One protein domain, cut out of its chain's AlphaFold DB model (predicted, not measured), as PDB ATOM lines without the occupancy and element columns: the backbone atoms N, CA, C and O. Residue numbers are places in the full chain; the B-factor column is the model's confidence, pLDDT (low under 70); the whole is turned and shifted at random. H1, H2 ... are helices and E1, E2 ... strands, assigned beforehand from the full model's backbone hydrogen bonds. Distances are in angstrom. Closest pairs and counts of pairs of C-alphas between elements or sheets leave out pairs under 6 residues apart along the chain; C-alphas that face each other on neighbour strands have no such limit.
ATOM      1  N   ILE A  48     -31.981  38.311  71.541       95.38
ATOM      2  CA  ILE A  48     -31.213  37.733  70.433       95.38
ATOM      3  C   ILE A  48     -29.819  38.352  70.411       95.38
ATOM      4  O   ILE A  48     -28.824  37.620  70.400       95.38
ATOM      5  N   ALA A  49     -29.736  39.681  70.459       94.94
ATOM      6  CA  ALA A  49     -28.457  40.385  70.486       94.94
ATOM      7  C   ALA A  49     -27.644  40.043  71.746       94.94
ATOM      8  O   ALA A  49     -26.440  39.784  71.664       94.94
ATOM      9  N   THR A  50     -28.313  39.944  72.896       96.56
ATOM     10  CA  THR A  50     -27.686  39.541  74.160       96.56
ATOM     11  C   THR A  50     -27.097  38.137  74.064       96.56
ATOM     12  O   THR A  50     -25.928  37.930  74.393       96.56
ATOM     13  N   HIS A  51     -27.865  37.176  73.546       96.56
ATOM     14  CA  HIS A  51     -27.402  35.802  73.367       96.56
ATOM     15  C   HIS A  51     -26.227  35.708  72.381       96.56
ATOM     16  O   HIS A  51     -25.269  34.975  72.630       96.56
ATOM     17  N   GLN A  52     -26.248  36.474  71.287       97.00
ATOM     18  CA  GLN A  52     -25.135  36.532  70.332       97.00
ATOM     19  C   GLN A  52     -23.848  37.069  70.973       97.00
ATOM     20  O   GLN A  52     -22.792  36.445  70.840       97.00
ATOM     21  N   ALA A  53     -23.934  38.192  71.691       97.50
ATOM     22  CA  ALA A  53     -22.789  38.800  72.361       97.50
ATOM     23  C   ALA A  53     -22.197  37.860  73.428       97.50
ATOM     24  O   ALA A  53     -20.981  37.639  73.458       97.50
ATOM     25  N   LEU A  54     -23.051  37.247  74.255       97.19
ATOM     26  CA  LEU A  54     -22.625  36.287  75.277       97.19
ATOM     27  C   LEU A  54     -21.988  35.038  74.665       97.19
ATOM     28  O   LEU A  54     -20.925  34.620  75.120       97.19
ATOM     29  N   ASN A  55     -22.566  34.472  73.603       97.94
ATOM     30  CA  ASN A  55     -21.986  33.304  72.937       97.94
ATOM     31  C   ASN A  55     -20.607  33.597  72.349       97.94
ATOM     32  O   ASN A  55     -19.716  32.754  72.449       97.94
ATOM     33  N   ALA A  56     -20.393  34.792  71.792       98.12
ATOM     34  CA  ALA A  56     -19.076  35.179  71.300       98.12
ATOM     35  C   ALA A  56     -18.030  35.236  72.429       98.12
ATOM     36  O   ALA A  56     -16.902  34.769  72.242       98.12
ATOM     37  N   LEU A  57     -18.393  35.757  73.608       96.75
ATOM     38  CA  LEU A  57     -17.529  35.762  74.795       96.75
ATOM     39  C   LEU A  57     -17.270  34.350  75.331       96.75
ATOM     40  O   LEU A  57     -16.119  33.991  75.587       96.75
ATOM     41  N   LEU A  58     -18.313  33.528  75.458       97.56
ATOM     42  CA  LEU A  58     -18.206  32.148  75.937       97.56
ATOM     43  C   LEU A  58     -17.377  31.275  74.990       97.56
ATOM     44  O   LEU A  58     -16.588  30.447  75.443       97.56
ATOM     45  N   ALA A  59     -17.455  31.502  73.680       98.25
ATOM     46  CA  ALA A  59     -16.606  30.813  72.713       98.25
ATOM     47  C   ALA A  59     -15.115  31.195  72.842       98.25
ATOM     48  O   ALA A  59     -14.245  30.470  72.357       98.25
ATOM     49  N   ALA A  60     -14.802  32.307  73.512       97.69
ATOM     50  CA  ALA A  60     -13.450  32.728  73.878       97.69
ATOM     51  C   ALA A  60     -13.106  32.437  75.354       97.69
ATOM     52  O   ALA A  60     -12.062  32.870  75.832       97.69
ATOM     53  N   ALA A  61     -13.937  31.682  76.087       97.25
ATOM     54  CA  ALA A  61     -13.828  31.459  77.535       97.25
ATOM     55  C   ALA A  61     -12.428  31.040  78.026       97.25
ATOM     56  O   ALA A  61     -12.007  31.426  79.120       97.25
ATOM     57  N   ASN A  62     -11.707  30.243  77.234       97.38
ATOM     58  CA  ASN A  62     -10.385  29.724  77.592       97.38
ATOM     59  C   ASN A  62      -9.222  30.604  77.118       97.38
ATOM     60  O   ASN A  62      -8.077  30.322  77.481       97.38
ATOM     61  N   ASP A  63      -9.503  31.651  76.343       96.50
ATOM     62  CA  ASP A  63      -8.483  32.568  75.857       96.50
ATOM     63  C   ASP A  63      -7.949  33.402  77.025       96.50
ATOM     64  O   ASP A  63      -8.681  33.820  77.927       96.50
ATOM     65  N   THR A  64      -6.636  33.614  77.020       95.00
ATOM     66  CA  THR A  64      -5.964  34.425  78.035       95.00
ATOM     67  C   THR A  64      -6.088  35.896  77.666       95.00
ATOM     68  O   THR A  64      -5.785  36.280  76.536       95.00
ATOM     69  N   ILE A  65      -6.512  36.717  78.622       92.88
ATOM     70  CA  ILE A  65      -6.608  38.163  78.472       92.88
ATOM     71  C   ILE A  65      -5.201  38.752  78.636       92.88
ATOM     72  O   ILE A  65      -4.600  38.621  79.706       92.88
ATOM     73  N   PRO A  66      -4.639  39.394  77.604       90.25
ATOM     74  CA  PRO A  66      -3.321  40.007  77.698       90.25
ATOM     75  C   PRO A  66      -3.345  41.265  78.583       90.25
ATOM     76  O   PRO A  66      -3.969  42.272  78.242       90.25
ATOM     77  N   ALA A  67      -2.582  41.219  79.678       84.06
ATOM     78  CA  ALA A  67      -2.488  42.268  80.702       84.06
ATOM     79  C   ALA A  67      -2.152  43.661  80.161       84.06
ATOM     80  O   ALA A  67      -2.625  44.673  80.660       84.06
ATOM     81  N   LYS A  68      -1.315  43.715  79.120       81.12
ATOM     82  CA  LYS A  68      -0.767  44.973  78.600       81.12
ATOM     83  C   LYS A  68      -1.739  45.762  77.722       81.12
ATOM     84  O   LYS A  68      -1.451  46.912  77.420       81.12
ATOM     85  N   VAL A  69      -2.831  45.148  77.257       83.75
ATOM     86  CA  VAL A  69      -3.735  45.777  76.271       83.75
ATOM     87  C   VAL A  69      -5.205  45.780  76.687       83.75
ATOM     88  O   VAL A  69      -5.973  46.573  76.152       83.75
ATOM     89  N   SER A  70      -5.605  44.936  77.642       83.75
ATOM     90  CA  SER A  70      -6.969  44.933  78.172       83.75
ATOM     91  C   SER A  70      -7.066  45.732  79.467       83.75
ATOM     92  O   SER A  70      -6.219  45.600  80.344       83.75
ATOM     93  N   THR A  71      -8.148  46.495  79.633       86.50
ATOM     94  CA  THR A  71      -8.454  47.185  80.901       86.50
ATOM     95  C   THR A  71      -9.170  46.282  81.913       86.50
ATOM     96  O   THR A  71      -9.418  46.686  83.043       86.50
ATOM     97  N   CYS A  72      -9.502  45.044  81.532       86.31
ATOM     98  CA  CYS A  72     -10.322  44.138  82.337       86.31
ATOM     99  C   CYS A  72      -9.604  43.482  83.517       86.31
ATOM    100  O   CYS A  72     -10.270  42.896  84.367       86.31
ATOM    101  N   GLN A  73      -8.274  43.546  83.558       79.56
ATOM    102  CA  GLN A  73      -7.480  42.887  84.590       79.56
ATOM    103  C   GLN A  73      -7.407  43.676  85.911       79.56
ATOM    104  O   GLN A  73      -7.105  43.077  86.937       79.56
ATOM    105  N   GLY A  74      -7.761  44.969  85.925       70.00
ATOM    106  CA  GLY A  74      -7.562  45.831  87.099       70.00
ATOM    107  C   GLY A  74      -6.075  46.096  87.379       70.00
ATOM    108  O   GLY A  74      -5.200  45.515  86.739       70.00
ATOM    109  N   HIS A  75      -5.775  47.009  88.307       61.50
ATOM    110  CA  HIS A  75      -4.386  47.310  88.698       61.50
ATOM    111  C   HIS A  75      -3.749  46.162  89.499       61.50
ATOM    112  O   HIS A  75      -2.550  45.921  89.390       61.50
ATOM    113  N   ASP A  76      -4.577  45.396  90.211       54.72
ATOM    114  CA  ASP A  76      -4.157  44.325  91.111       54.72
ATOM    115  C   ASP A  76      -4.311  42.936  90.490       54.72
ATOM    116  O   ASP A  76      -4.604  41.976  91.195       54.72
ATOM    117  N   ALA A  77      -4.162  42.788  89.170       56.84
ATOM    118  CA  ALA A  77      -4.258  41.485  88.517       56.84
ATOM    119  C   ALA A  77      -3.184  40.541  89.078       56.84
ATOM    120  O   ALA A  77      -2.013  40.599  88.702       56.84
ATOM    121  N   HIS A  78      -3.592  39.703  90.031       56.97
ATOM    122  CA  HIS A  78      -2.727  38.790  90.762       56.97
ATOM    123  C   HIS A  78      -1.962  37.869  89.798       56.97
ATOM    124  O   HIS A  78      -2.357  37.673  88.653       56.97
ATOM    125  N   THR A  79      -0.884  37.273  90.306       64.25
ATOM    126  CA  THR A  79       0.132  36.360  89.729       64.25
ATOM    127  C   THR A  79      -0.272  35.326  88.657       64.25
ATOM    128  O   THR A  79       0.601  34.627  88.141       64.25
ATOM    129  N   ARG A  80      -1.551  35.184  88.295       77.50
ATOM    130  CA  ARG A  80      -2.058  34.253  87.285       77.50
ATOM    131  C   ARG A  80      -2.694  34.991  86.110       77.50
ATOM    132  O   ARG A  80      -3.492  35.901  86.278       77.50
ATOM    133  N   ALA A  81      -2.397  34.523  84.901       85.88
ATOM    134  CA  ALA A  81      -3.002  35.055  83.690       85.88
ATOM    135  C   ALA A  81      -4.538  34.888  83.706       85.88
ATOM    136  O   ALA A  81      -5.037  33.762  83.774       85.88
ATOM    137  N   LEU A  82      -5.267  36.008  83.640       90.81
ATOM    138  CA  LEU A  82      -6.732  36.040  83.657       90.81
ATOM    139  C   LEU A  82      -7.303  35.498  82.342       90.81
ATOM    140  O   LEU A  82      -6.902  35.955  81.270       90.81
ATOM    141  N   LYS A  83      -8.261  34.571  82.398       94.88
ATOM    142  CA  LYS A  83      -9.002  34.111  81.211       94.88
ATOM    143  C   LYS A  83     -10.338  34.832  81.062       94.88
ATOM    144  O   LYS A  83     -10.876  35.370  82.028       94.88
ATOM    145  N   VAL A  84     -10.925  34.779  79.866       95.00
ATOM    146  CA  VAL A  84     -12.258  35.362  79.599       95.00
ATOM    147  C   VAL A  84     -13.336  34.783  80.518       95.00
ATOM    148  O   VAL A  84     -14.166  35.527  81.033       95.00
ATOM    149  N   ARG A  85     -13.307  33.475  80.796       94.94
ATOM    150  CA  ARG A  85     -14.243  32.854  81.749       94.94
ATOM    151  C   ARG A  85     -14.078  33.367  83.178       94.94
ATOM    152  O   ARG A  85     -15.068  33.493  83.881       94.94
ATOM    153  N   ASP A  86     -12.842  33.651  83.590       92.25
ATOM    154  CA  ASP A  86     -12.545  34.109  84.944       92.25
ATOM    155  C   ASP A  86     -13.060  35.550  85.093       92.25
ATOM    156  O   ASP A  86     -13.706  35.875  86.083       92.25
ATOM    157  N   LEU A  87     -12.885  36.381  84.054       91.00
ATOM    158  CA  LEU A  87     -13.509  37.702  83.956       91.00
ATOM    159  C   LEU A  87     -15.035  37.623  84.086       91.00
ATOM    160  O   LEU A  87     -15.609  38.339  84.902       91.00
ATOM    161  N   LEU A  88     -15.690  36.762  83.300       91.62
ATOM    162  CA  LEU A  88     -17.144  36.595  83.362       91.62
ATOM    163  C   LEU A  88     -17.597  36.124  84.744       91.62
ATOM    164  O   LEU A  88     -18.521  36.705  85.300       91.62
ATOM    165  N   ALA A  89     -16.924  35.129  85.323       90.94
ATOM    166  CA  ALA A  89     -17.229  34.638  86.661       90.94
ATOM    167  C   ALA A  89     -17.118  35.753  87.709       90.94
ATOM    168  O   ALA A  89     -18.033  35.908  88.512       90.94
ATOM    169  N   MET A  90     -16.063  36.576  87.658       87.00
ATOM    170  CA  MET A  90     -15.918  37.725  88.557       87.00
ATOM    171  C   MET A  90     -17.068  38.723  88.411       87.00
ATOM    172  O   MET A  90     -17.585  39.187  89.418       87.00
ATOM    173  N   ARG A  91     -17.508  39.049  87.187       87.69
ATOM    174  CA  ARG A  91     -18.628  39.993  86.991       87.69
ATOM    175  C   ARG A  91     -19.971  39.417  87.417       87.69
ATOM    176  O   ARG A  91     -20.790  40.129  87.985       87.69
ATOM    177  N   LEU A  92     -20.188  38.130  87.170       87.62
ATOM    178  CA  LEU A  92     -21.420  37.447  87.547       87.62
ATOM    179  C   LEU A  92     -21.485  37.146  89.052       87.62
ATOM    180  O   LEU A  92     -22.582  37.007  89.582       87.62
ATOM    181  N   ALA A  93     -20.352  37.088  89.757       85.56
ATOM    182  CA  ALA A  93     -20.320  36.877  91.206       85.56
ATOM    183  C   ALA A  93     -21.025  37.998  91.995       85.56
ATOM    184  O   ALA A  93     -21.539  37.744  93.079       85.56
ATOM    185  N   TYR A  94     -21.115  39.208  91.432       77.62
ATOM    186  CA  TYR A  94     -21.834  40.342  92.026       77.62
ATOM    187  C   TYR A  94     -23.361  40.275  91.838       77.62
ATOM    188  O   TYR A  94     -24.086  41.163  92.275       77.62
ATOM    189  N   LEU A  95     -23.894  39.229  91.197       77.81
ATOM    190  CA  LEU A  95     -25.337  39.007  91.051       77.81
ATOM    191  C   LEU A  95     -25.906  38.343  92.314       77.81
ATOM    192  O   LEU A  95     -26.371  37.206  92.272       77.81
ATOM    193  N   HIS A  96     -25.825  39.027  93.456       72.56
ATOM    194  CA  HIS A  96     -26.165  38.426  94.750       72.56
ATOM    195  C   HIS A  96     -27.671  38.497  95.064       72.56
ATOM    196  O   HIS A  96     -28.252  37.532  95.560       72.56
ATOM    197  N   THR A  97     -28.334  39.614  94.751       76.31
ATOM    198  CA  THR A  97     -29.765  39.832  95.038       76.31
ATOM    199  C   THR A  97     -30.400  40.818  94.054       76.31
ATOM    200  O   THR A  97     -29.701  41.560  93.371       76.31
ATOM    201  N   GLY A  98     -31.735  40.850  94.002       77.88
ATOM    202  CA  GLY A  98     -32.498  41.814  93.202       77.88
ATOM    203  C   GLY A  98     -32.615  41.468  91.713       77.88
ATOM    204  O   GLY A  98     -32.190  40.406  91.257       77.88
ATOM    205  N   GLN A  99     -33.245  42.366  90.949       81.50
ATOM    206  CA  GLN A  99     -33.421  42.224  89.500       81.50
ATOM    207  C   GLN A  99     -32.179  42.718  88.757       81.50
ATOM    208  O   GLN A  99     -32.107  43.861  88.318       81.50
ATOM    209  N   ASN A 100     -31.186  41.847  88.629       86.19
ATOM    210  CA  ASN A 100     -30.001  42.149  87.840       86.19
ATOM    211  C   ASN A 100     -30.288  41.991  86.342       86.19
ATOM    212  O   ASN A 100     -31.023  41.089  85.934       86.19
ATOM    213  N   ILE A 101     -29.687  42.847  85.520       91.12
ATOM    214  CA  ILE A 101     -29.912  42.870  84.072       91.12
ATOM    215  C   ILE A 101     -28.601  42.553  83.369       91.12
ATOM    216  O   ILE A 101     -27.595  43.217  83.599       91.12
ATOM    217  N   ILE A 102     -28.628  41.565  82.478       93.31
ATOM    218  CA  ILE A 102     -27.554  41.318  81.516       93.31
ATOM    219  C   ILE A 102     -28.102  41.679  80.142       93.31
ATOM    220  O   ILE A 102     -29.078  41.078  79.691       93.31
ATOM    221  N   ALA A 103     -27.480  42.649  79.486       95.75
ATOM    222  CA  ALA A 103     -27.857  43.079  78.149       95.75
ATOM    223  C   ALA A 103     -26.631  43.051  77.242       95.75
ATOM    224  O   ALA A 103     -25.536  43.435  77.639       95.75
ATOM    225  N   GLY A 104     -26.799  42.589  76.010       96.00
ATOM    226  CA  GLY A 104     -25.740  42.612  75.015       96.00
ATOM    227  C   GLY A 104     -26.220  43.205  73.707       96.00
ATOM    228  O   GLY A 104     -27.396  43.126  73.355       96.00
ATOM    229  N   SER A 105     -25.289  43.804  72.980       96.44
ATOM    230  CA  SER A 105     -25.545  44.351  71.655       96.44
ATOM    231  C   SER A 105     -24.294  44.247  70.797       96.44
ATOM    232  O   SER A 105     -23.167  44.343  71.290       96.44
ATOM    233  N   CYS A 106     -24.504  44.027  69.503       95.44
ATOM    234  CA  CYS A 106     -23.453  43.918  68.507       95.44
ATOM    235  C   CYS A 106     -23.767  44.834  67.323       95.44
ATOM    236  O   CYS A 106     -24.832  44.746  66.718       95.44
ATOM    237  N   MET A 107     -22.803  45.674  66.952       95.62
ATOM    238  CA  MET A 107     -22.827  46.496  65.748       95.62
ATOM    239  C   MET A 107     -21.670  46.068  64.840       95.62
ATOM    240  O   MET A 107     -20.505  46.429  65.038       95.62
ATOM    241  N   GLY A 108     -21.985  45.234  63.848       94.62
ATOM    242  CA  GLY A 108     -20.980  44.595  63.000       94.62
ATOM    243  C   GLY A 108     -20.069  43.667  63.810       94.62
ATOM    244  O   GLY A 108     -20.533  42.721  64.435       94.62
ATOM    245  N   MET A 109     -18.759  43.933  63.800       96.69
ATOM    246  CA  MET A 109     -17.772  43.155  64.567       96.69
ATOM    247  C   MET A 109     -17.526  43.696  65.980       96.69
ATOM    248  O   MET A 109     -16.636  43.191  66.657       96.69
ATOM    249  N   GLN A 110     -18.217  44.747  66.409       97.62
ATOM    250  CA  GLN A 110     -18.051  45.318  67.744       97.62
ATOM    251  C   GLN A 110     -19.242  44.914  68.596       97.62
ATOM    252  O   GLN A 110     -20.379  45.150  68.202       97.62
ATOM    253  N   CYS A 111     -18.984  44.318  69.750       97.94
ATOM    254  CA  CYS A 111     -20.016  43.914  70.687       97.94
ATOM    255  C   CYS A 111     -19.722  44.482  72.069       97.94
ATOM    256  O   CYS A 111     -18.574  44.787  72.412       97.94
ATOM    257  N   HIS A 112     -20.769  44.598  72.870       97.06
ATOM    258  CA  HIS A 112     -20.639  44.819  74.295       97.06
ATOM    259  C   HIS A 112     -21.656  43.986  75.065       97.06
ATOM    260  O   HIS A 112     -22.707  43.623  74.535       97.06
ATOM    261  N   VAL A 113     -21.319  43.692  76.315       97.00
ATOM    262  CA  VAL A 113     -22.237  43.140  77.311       97.00
ATOM    263  C   VAL A 113     -22.208  44.063  78.518       97.00
ATOM    264  O   VAL A 113     -21.138  44.287  79.079       97.00
ATOM    265  N   SER A 114     -23.359  44.605  78.894       95.00
ATOM    266  CA  SER A 114     -23.561  45.306  80.154       95.00
ATOM    267  C   SER A 114     -24.212  44.376  81.171       95.00
ATOM    268  O   SER A 114     -25.094  43.574  80.855       95.00
ATOM    269  N   ILE A 115     -23.744  44.480  82.403       92.06
ATOM    270  CA  ILE A 115     -24.288  43.807  83.571       92.06
ATOM    271  C   ILE A 115     -24.620  44.922  84.553       92.06
ATOM    272  O   ILE A 115     -23.720  45.607  85.035       92.06
ATOM    273  N   THR A 116     -25.904  45.139  84.797       90.50
ATOM    274  CA  THR A 116     -26.397  46.122  85.762       90.50
ATOM    275  C   THR A 116     -26.868  45.382  86.997       90.50
ATOM    276  O   THR A 116     -27.695  44.466  86.902       90.50
ATOM    277  N   HIS A 117     -26.342  45.783  88.147       86.25
ATOM    278  CA  HIS A 117     -26.656  45.163  89.420       86.25
ATOM    279  C   HIS A 117     -27.785  45.939  90.099       86.25
ATOM    280  O   HIS A 117     -27.738  47.163  90.190       86.25
ATOM    281  N   ALA A 118     -28.817  45.237  90.571       82.00
ATOM    282  CA  ALA A 118     -29.858  45.863  91.394       82.00
ATOM    283  C   ALA A 118     -29.369  46.109  92.826       82.00
ATOM    284  O   ALA A 118     -29.836  47.026  93.496       82.00
ATOM    285  N   ALA A 119     -28.453  45.260  93.290       68.50
ATOM    286  CA  ALA A 119     -27.812  45.353  94.587       68.50
ATOM    287  C   ALA A 119     -26.384  44.799  94.482       68.50
ATOM    288  O   ALA A 119     -26.183  43.697  93.972       68.50
ATOM    289  N   GLY A 120     -25.421  45.564  94.984       63.00
ATOM    290  CA  GLY A 120     -24.004  45.228  95.078       63.00
ATOM    291  C   GLY A 120     -23.321  46.311  95.909       63.00
ATOM    292  O   GLY A 120     -23.678  47.477  95.774       63.00
ATOM    293  N   GLU A 121     -22.416  45.934  96.813       62.53
ATOM    294  CA  GLU A 121     -21.781  46.906  97.721       62.53
ATOM    295  C   GLU A 121     -20.768  47.810  96.998       62.53
ATOM    296  O   GLU A 121     -20.612  48.962  97.387       62.53
ATOM    297  N   ASP A 122     -20.159  47.320  95.907       72.25
ATOM    298  CA  ASP A 122     -18.999  47.967  95.270       72.25
ATOM    299  C   ASP A 122     -19.117  48.183  93.746       72.25
ATOM    300  O   ASP A 122     -18.202  48.747  93.140       72.25
ATOM    301  N   VAL A 123     -20.166  47.658  93.094       75.25
ATOM    302  CA  VAL A 123     -20.336  47.718  91.629       75.25
ATOM    303  C   VAL A 123     -21.810  47.851  91.241       75.25
ATOM    304  O   VAL A 123     -22.548  46.863  91.216       75.25
ATOM    305  N   ALA A 124     -22.227  49.049  90.839       83.06
ATOM    306  CA  ALA A 124     -23.532  49.316  90.243       83.06
ATOM    307  C   ALA A 124     -23.674  48.730  88.826       83.06
ATOM    308  O   ALA A 124     -24.740  48.232  88.444       83.06
ATOM    309  N   SER A 125     -22.611  48.769  88.014       87.56
ATOM    310  CA  SER A 125     -22.628  48.156  86.679       87.56
ATOM    311  C   SER A 125     -21.241  47.820  86.137       87.56
ATOM    312  O   SER A 125     -20.236  48.434  86.492       87.56
ATOM    313  N   ALA A 126     -21.185  46.857  85.222       91.75
ATOM    314  CA  ALA A 126     -19.989  46.523  84.464       91.75
ATOM    315  C   ALA A 126     -20.319  46.392  82.976       91.75
ATOM    316  O   ALA A 126     -21.229  45.652  82.601       91.75
ATOM    317  N   VAL A 127     -19.552  47.057  82.116       95.06
ATOM    318  CA  VAL A 127     -19.666  46.945  80.659       95.06
ATOM    319  C   VAL A 127     -18.385  46.349  80.095       95.06
ATOM    320  O   VAL A 127     -17.284  46.811  80.387       95.06
ATOM    321  N   VAL A 128     -18.518  45.300  79.286       96.25
ATOM    322  CA  VAL A 128     -17.411  44.624  78.606       96.25
ATOM    323  C   VAL A 128     -17.539  44.860  77.109       96.25
ATOM    324  O   VAL A 128     -18.417  44.285  76.470       96.25
ATOM    325  N   HIS A 129     -16.648  45.665  76.541       97.50
ATOM    326  CA  HIS A 129     -16.532  45.908  75.104       97.50
ATOM    327  C   HIS A 129     -15.516  44.958  74.477       97.50
ATOM    328  O   HIS A 129     -14.447  44.720  75.044       97.50
ATOM    329  N   PHE A 130     -15.814  44.431  73.292       97.94
ATOM    330  CA  PHE A 130     -14.918  43.526  72.575       97.94
ATOM    331  C   PHE A 130     -15.207  43.502  71.079       97.94
ATOM    332  O   PHE A 130     -16.291  43.850  70.609       97.94
ATOM    333  N   ARG A 131     -14.221  43.047  70.305       98.19
ATOM    334  CA  ARG A 131     -14.413  42.709  68.894       98.19
ATOM    335  C   ARG A 131     -14.685  41.224  68.731       98.19
ATOM    336  O   ARG A 131     -14.148  40.407  69.475       98.19
ATOM    337  N   VAL A 132     -15.463  40.883  67.714       97.94
ATOM    338  CA  VAL A 132     -15.749  39.508  67.309       97.94
ATOM    339  C   VAL A 132     -15.003  39.183  66.023       97.94
ATOM    340  O   VAL A 132     -15.024  39.945  65.057       97.94
ATOM    341  N   HIS A 133     -14.359  38.022  65.998       98.00
ATOM    342  CA  HIS A 133     -13.759  37.442  64.807       98.00
ATOM    343  C   HIS A 133     -14.123  35.956  64.737       98.00
ATOM    344  O   HIS A 133     -13.926  35.222  65.702       98.00
ATOM    345  N   LYS A 134     -14.679  35.510  63.601       96.50
ATOM    346  CA  LYS A 134     -15.135  34.119  63.394       96.50
ATOM    347  C   LYS A 134     -16.070  33.615  64.509       96.50
ATOM    348  O   LYS A 134     -15.915  32.505  65.003       96.50
ATOM    349  N   GLY A 135     -17.013  34.462  64.934       96.69
ATOM    350  CA  GLY A 135     -17.988  34.130  65.980       96.69
ATOM    351  C   GLY A 135     -17.422  34.068  67.402       96.69
ATOM    352  O   GLY A 135     -18.121  33.625  68.306       96.69
ATOM    353  N   ARG A 136     -16.174  34.502  67.619       98.12
ATOM    354  CA  ARG A 136     -15.503  34.499  68.926       98.12
ATOM    355  C   ARG A 136     -15.047  35.896  69.314       98.12
ATOM    356  O   ARG A 136     -14.600  36.654  68.452       98.12
ATOM    357  N   ALA A 137     -15.116  36.228  70.596       97.75
ATOM    358  CA  ALA A 137     -14.520  37.452  71.113       97.75
ATOM    359  C   ALA A 137     -12.988  37.410  70.977       97.75
ATOM    360  O   ALA A 137     -12.354  36.380  71.196       97.75
ATOM    361  N   VAL A 138     -12.378  38.539  70.621       97.69
ATOM    362  CA  VAL A 138     -10.923  38.679  70.529       97.69
ATOM    363  C   VAL A 138     -10.398  39.200  71.865       97.69
ATOM    364  O   VAL A 138     -10.563  40.381  72.176       97.69
ATOM    365  N   ALA A 139      -9.737  38.339  72.644       95.56
ATOM    366  CA  ALA A 139      -9.318  38.642  74.017       95.56
ATOM    367  C   ALA A 139      -8.450  39.909  74.156       95.56
ATOM    368  O   ALA A 139      -8.589  40.650  75.126       95.56
ATOM    369  N   SER A 140      -7.599  40.215  73.171       94.75
ATOM    370  CA  SER A 140      -6.766  41.431  73.174       94.75
ATOM    371  C   SER A 140      -7.543  42.735  72.996       94.75
ATOM    372  O   SER A 140      -6.979  43.808  73.186       94.75
ATOM    373  N   THR A 141      -8.819  42.657  72.619       96.38
ATOM    374  CA  THR A 141      -9.690  43.819  72.391       96.38
ATOM    375  C   THR A 141     -10.667  44.062  73.536       96.38
ATOM    376  O   THR A 141     -11.468  44.989  73.452       96.38
ATOM    377  N   LEU A 142     -10.616  43.234  74.584       95.75
ATOM    378  CA  LEU A 142     -11.484  43.363  75.746       95.75
ATOM    379  C   LEU A 142     -11.185  44.663  76.491       95.75
ATOM    380  O   LEU A 142     -10.058  44.879  76.944       95.75
ATOM    381  N   ARG A 143     -12.208  45.494  76.671       95.12
ATOM    382  CA  ARG A 143     -12.172  46.677  77.534       95.12
ATOM    383  C   ARG A 143     -13.322  46.584  78.521       95.12
ATOM    384  O   ARG A 143     -14.450  46.326  78.116       95.12
ATOM    385  N   CYS A 144     -13.018  46.764  79.794       92.81
ATOM    386  CA  CYS A 144     -14.003  46.765  80.856       92.81
ATOM    387  C   CYS A 144     -14.136  48.166  81.435       92.81
ATOM    388  O   CYS A 144     -13.123  48.811  81.719       92.81
ATOM    389  N   GLU A 145     -15.378  48.580  81.629       92.44
ATOM    390  CA  GLU A 145     -15.778  49.800  82.317       92.44
ATOM    391  C   GLU A 145     -16.613  49.370  83.521       92.44
ATOM    392  O   GLU A 145     -17.590  48.637  83.372       92.44
ATOM    393  N   ILE A 146     -16.169  49.735  84.719       88.81
ATOM    394  CA  ILE A 146     -16.830  49.375  85.974       88.81
ATOM    395  C   ILE A 146     -17.343  50.674  86.569       88.81
ATOM    396  O   ILE A 146     -16.561  51.608  86.756       88.81
ATOM    397  N   THR A 147     -18.635  50.721  86.857       87.38
ATOM    398  CA  THR A 147     -19.242  51.804  87.623       87.38
ATOM    399  C   THR A 147     -19.463  51.285  89.041       87.38
ATOM    400  O   THR A 147     -20.168  50.278  89.169       87.38
ATOM    401  N   PRO A 148     -18.840  51.905  90.061       80.94
ATOM    402  CA  PRO A 148     -19.092  51.565  91.455       80.94
ATOM    403  C   PRO A 148     -20.551  51.822  91.832       80.94
ATOM    404  O   PRO A 148     -21.152  52.779  91.290       80.94
TER     405      PRO A 148
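This is residues 48 to 148 of the 148 residues of an uncharacterized protein of Acidovorax sp (UniProt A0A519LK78). A twisted wall of four antiparallel strands, E1 to E4, has two helices, H1 and H2, over one face and the other face bare. Between the helices a long loop, residues 59 to 83, swings out past the E4 edge. The printed part has 101 residues, with two named helices followed by four named strands; the sheet's order is E1, E2, E3, E4. The class is mixed, helices and strands, with 49 residues, under half, in named elements. The whole is compact, with a radius of gyration of the C-alphas of 12.9 A, and flat, spanning 37 by 35 by 18 A.

Begin with E1, residues 101 to 107, E2, residues 110 to 116, E3, residues 125 to 133, and E4, residues 143 to 147: a meander, each strand the antiparallel neighbour of the one before. Within hydrogen-bond range you find N 103 and O 114 at 2.9 A, N 113 and O 128 at 3.0 A, and N 127 and O 145 at 2.8 A. H1, residues 48 to 58, and H2, residues 84 to 93, are on the same face of the sheet, giving two layers, helices on one face of a sheet. The closest C-alphas of H1 and E1 are those of Thr 50 and Gly 104, 3.7 A apart. H2 has a height over the sheet of 10.6 A and runs along the strands, at 21 degrees to E3 on the local plane. H1 and H2 only just touch, with 3 pairs of C-alphas within 8 A, the closest Leu 58 and Arg 85 at 7.1 A; they run opposite ways at a steep tilt of 60 degrees. In both helices every O i to N i+4 pair is within hydrogen-bond range.

Find C-alpha 48 at (-31.213, 37.733, 70.433), where H1 begins its 15.2 A; H2 measures 14.2 A. E1 covers 20.0 A, E2 19.9 A and E3 25.9 A. E4, 13.3 A, ends at C-alpha 147 (-19.242, 51.804, 87.623).

The two C-alphas farthest apart, Glu 121 and Lys 134, are 37.2 A apart. The printed part has no cut, and the link from H1 to H2 is long. Confidence is low, under 70, at residues 75 to 79 and 119 to 121.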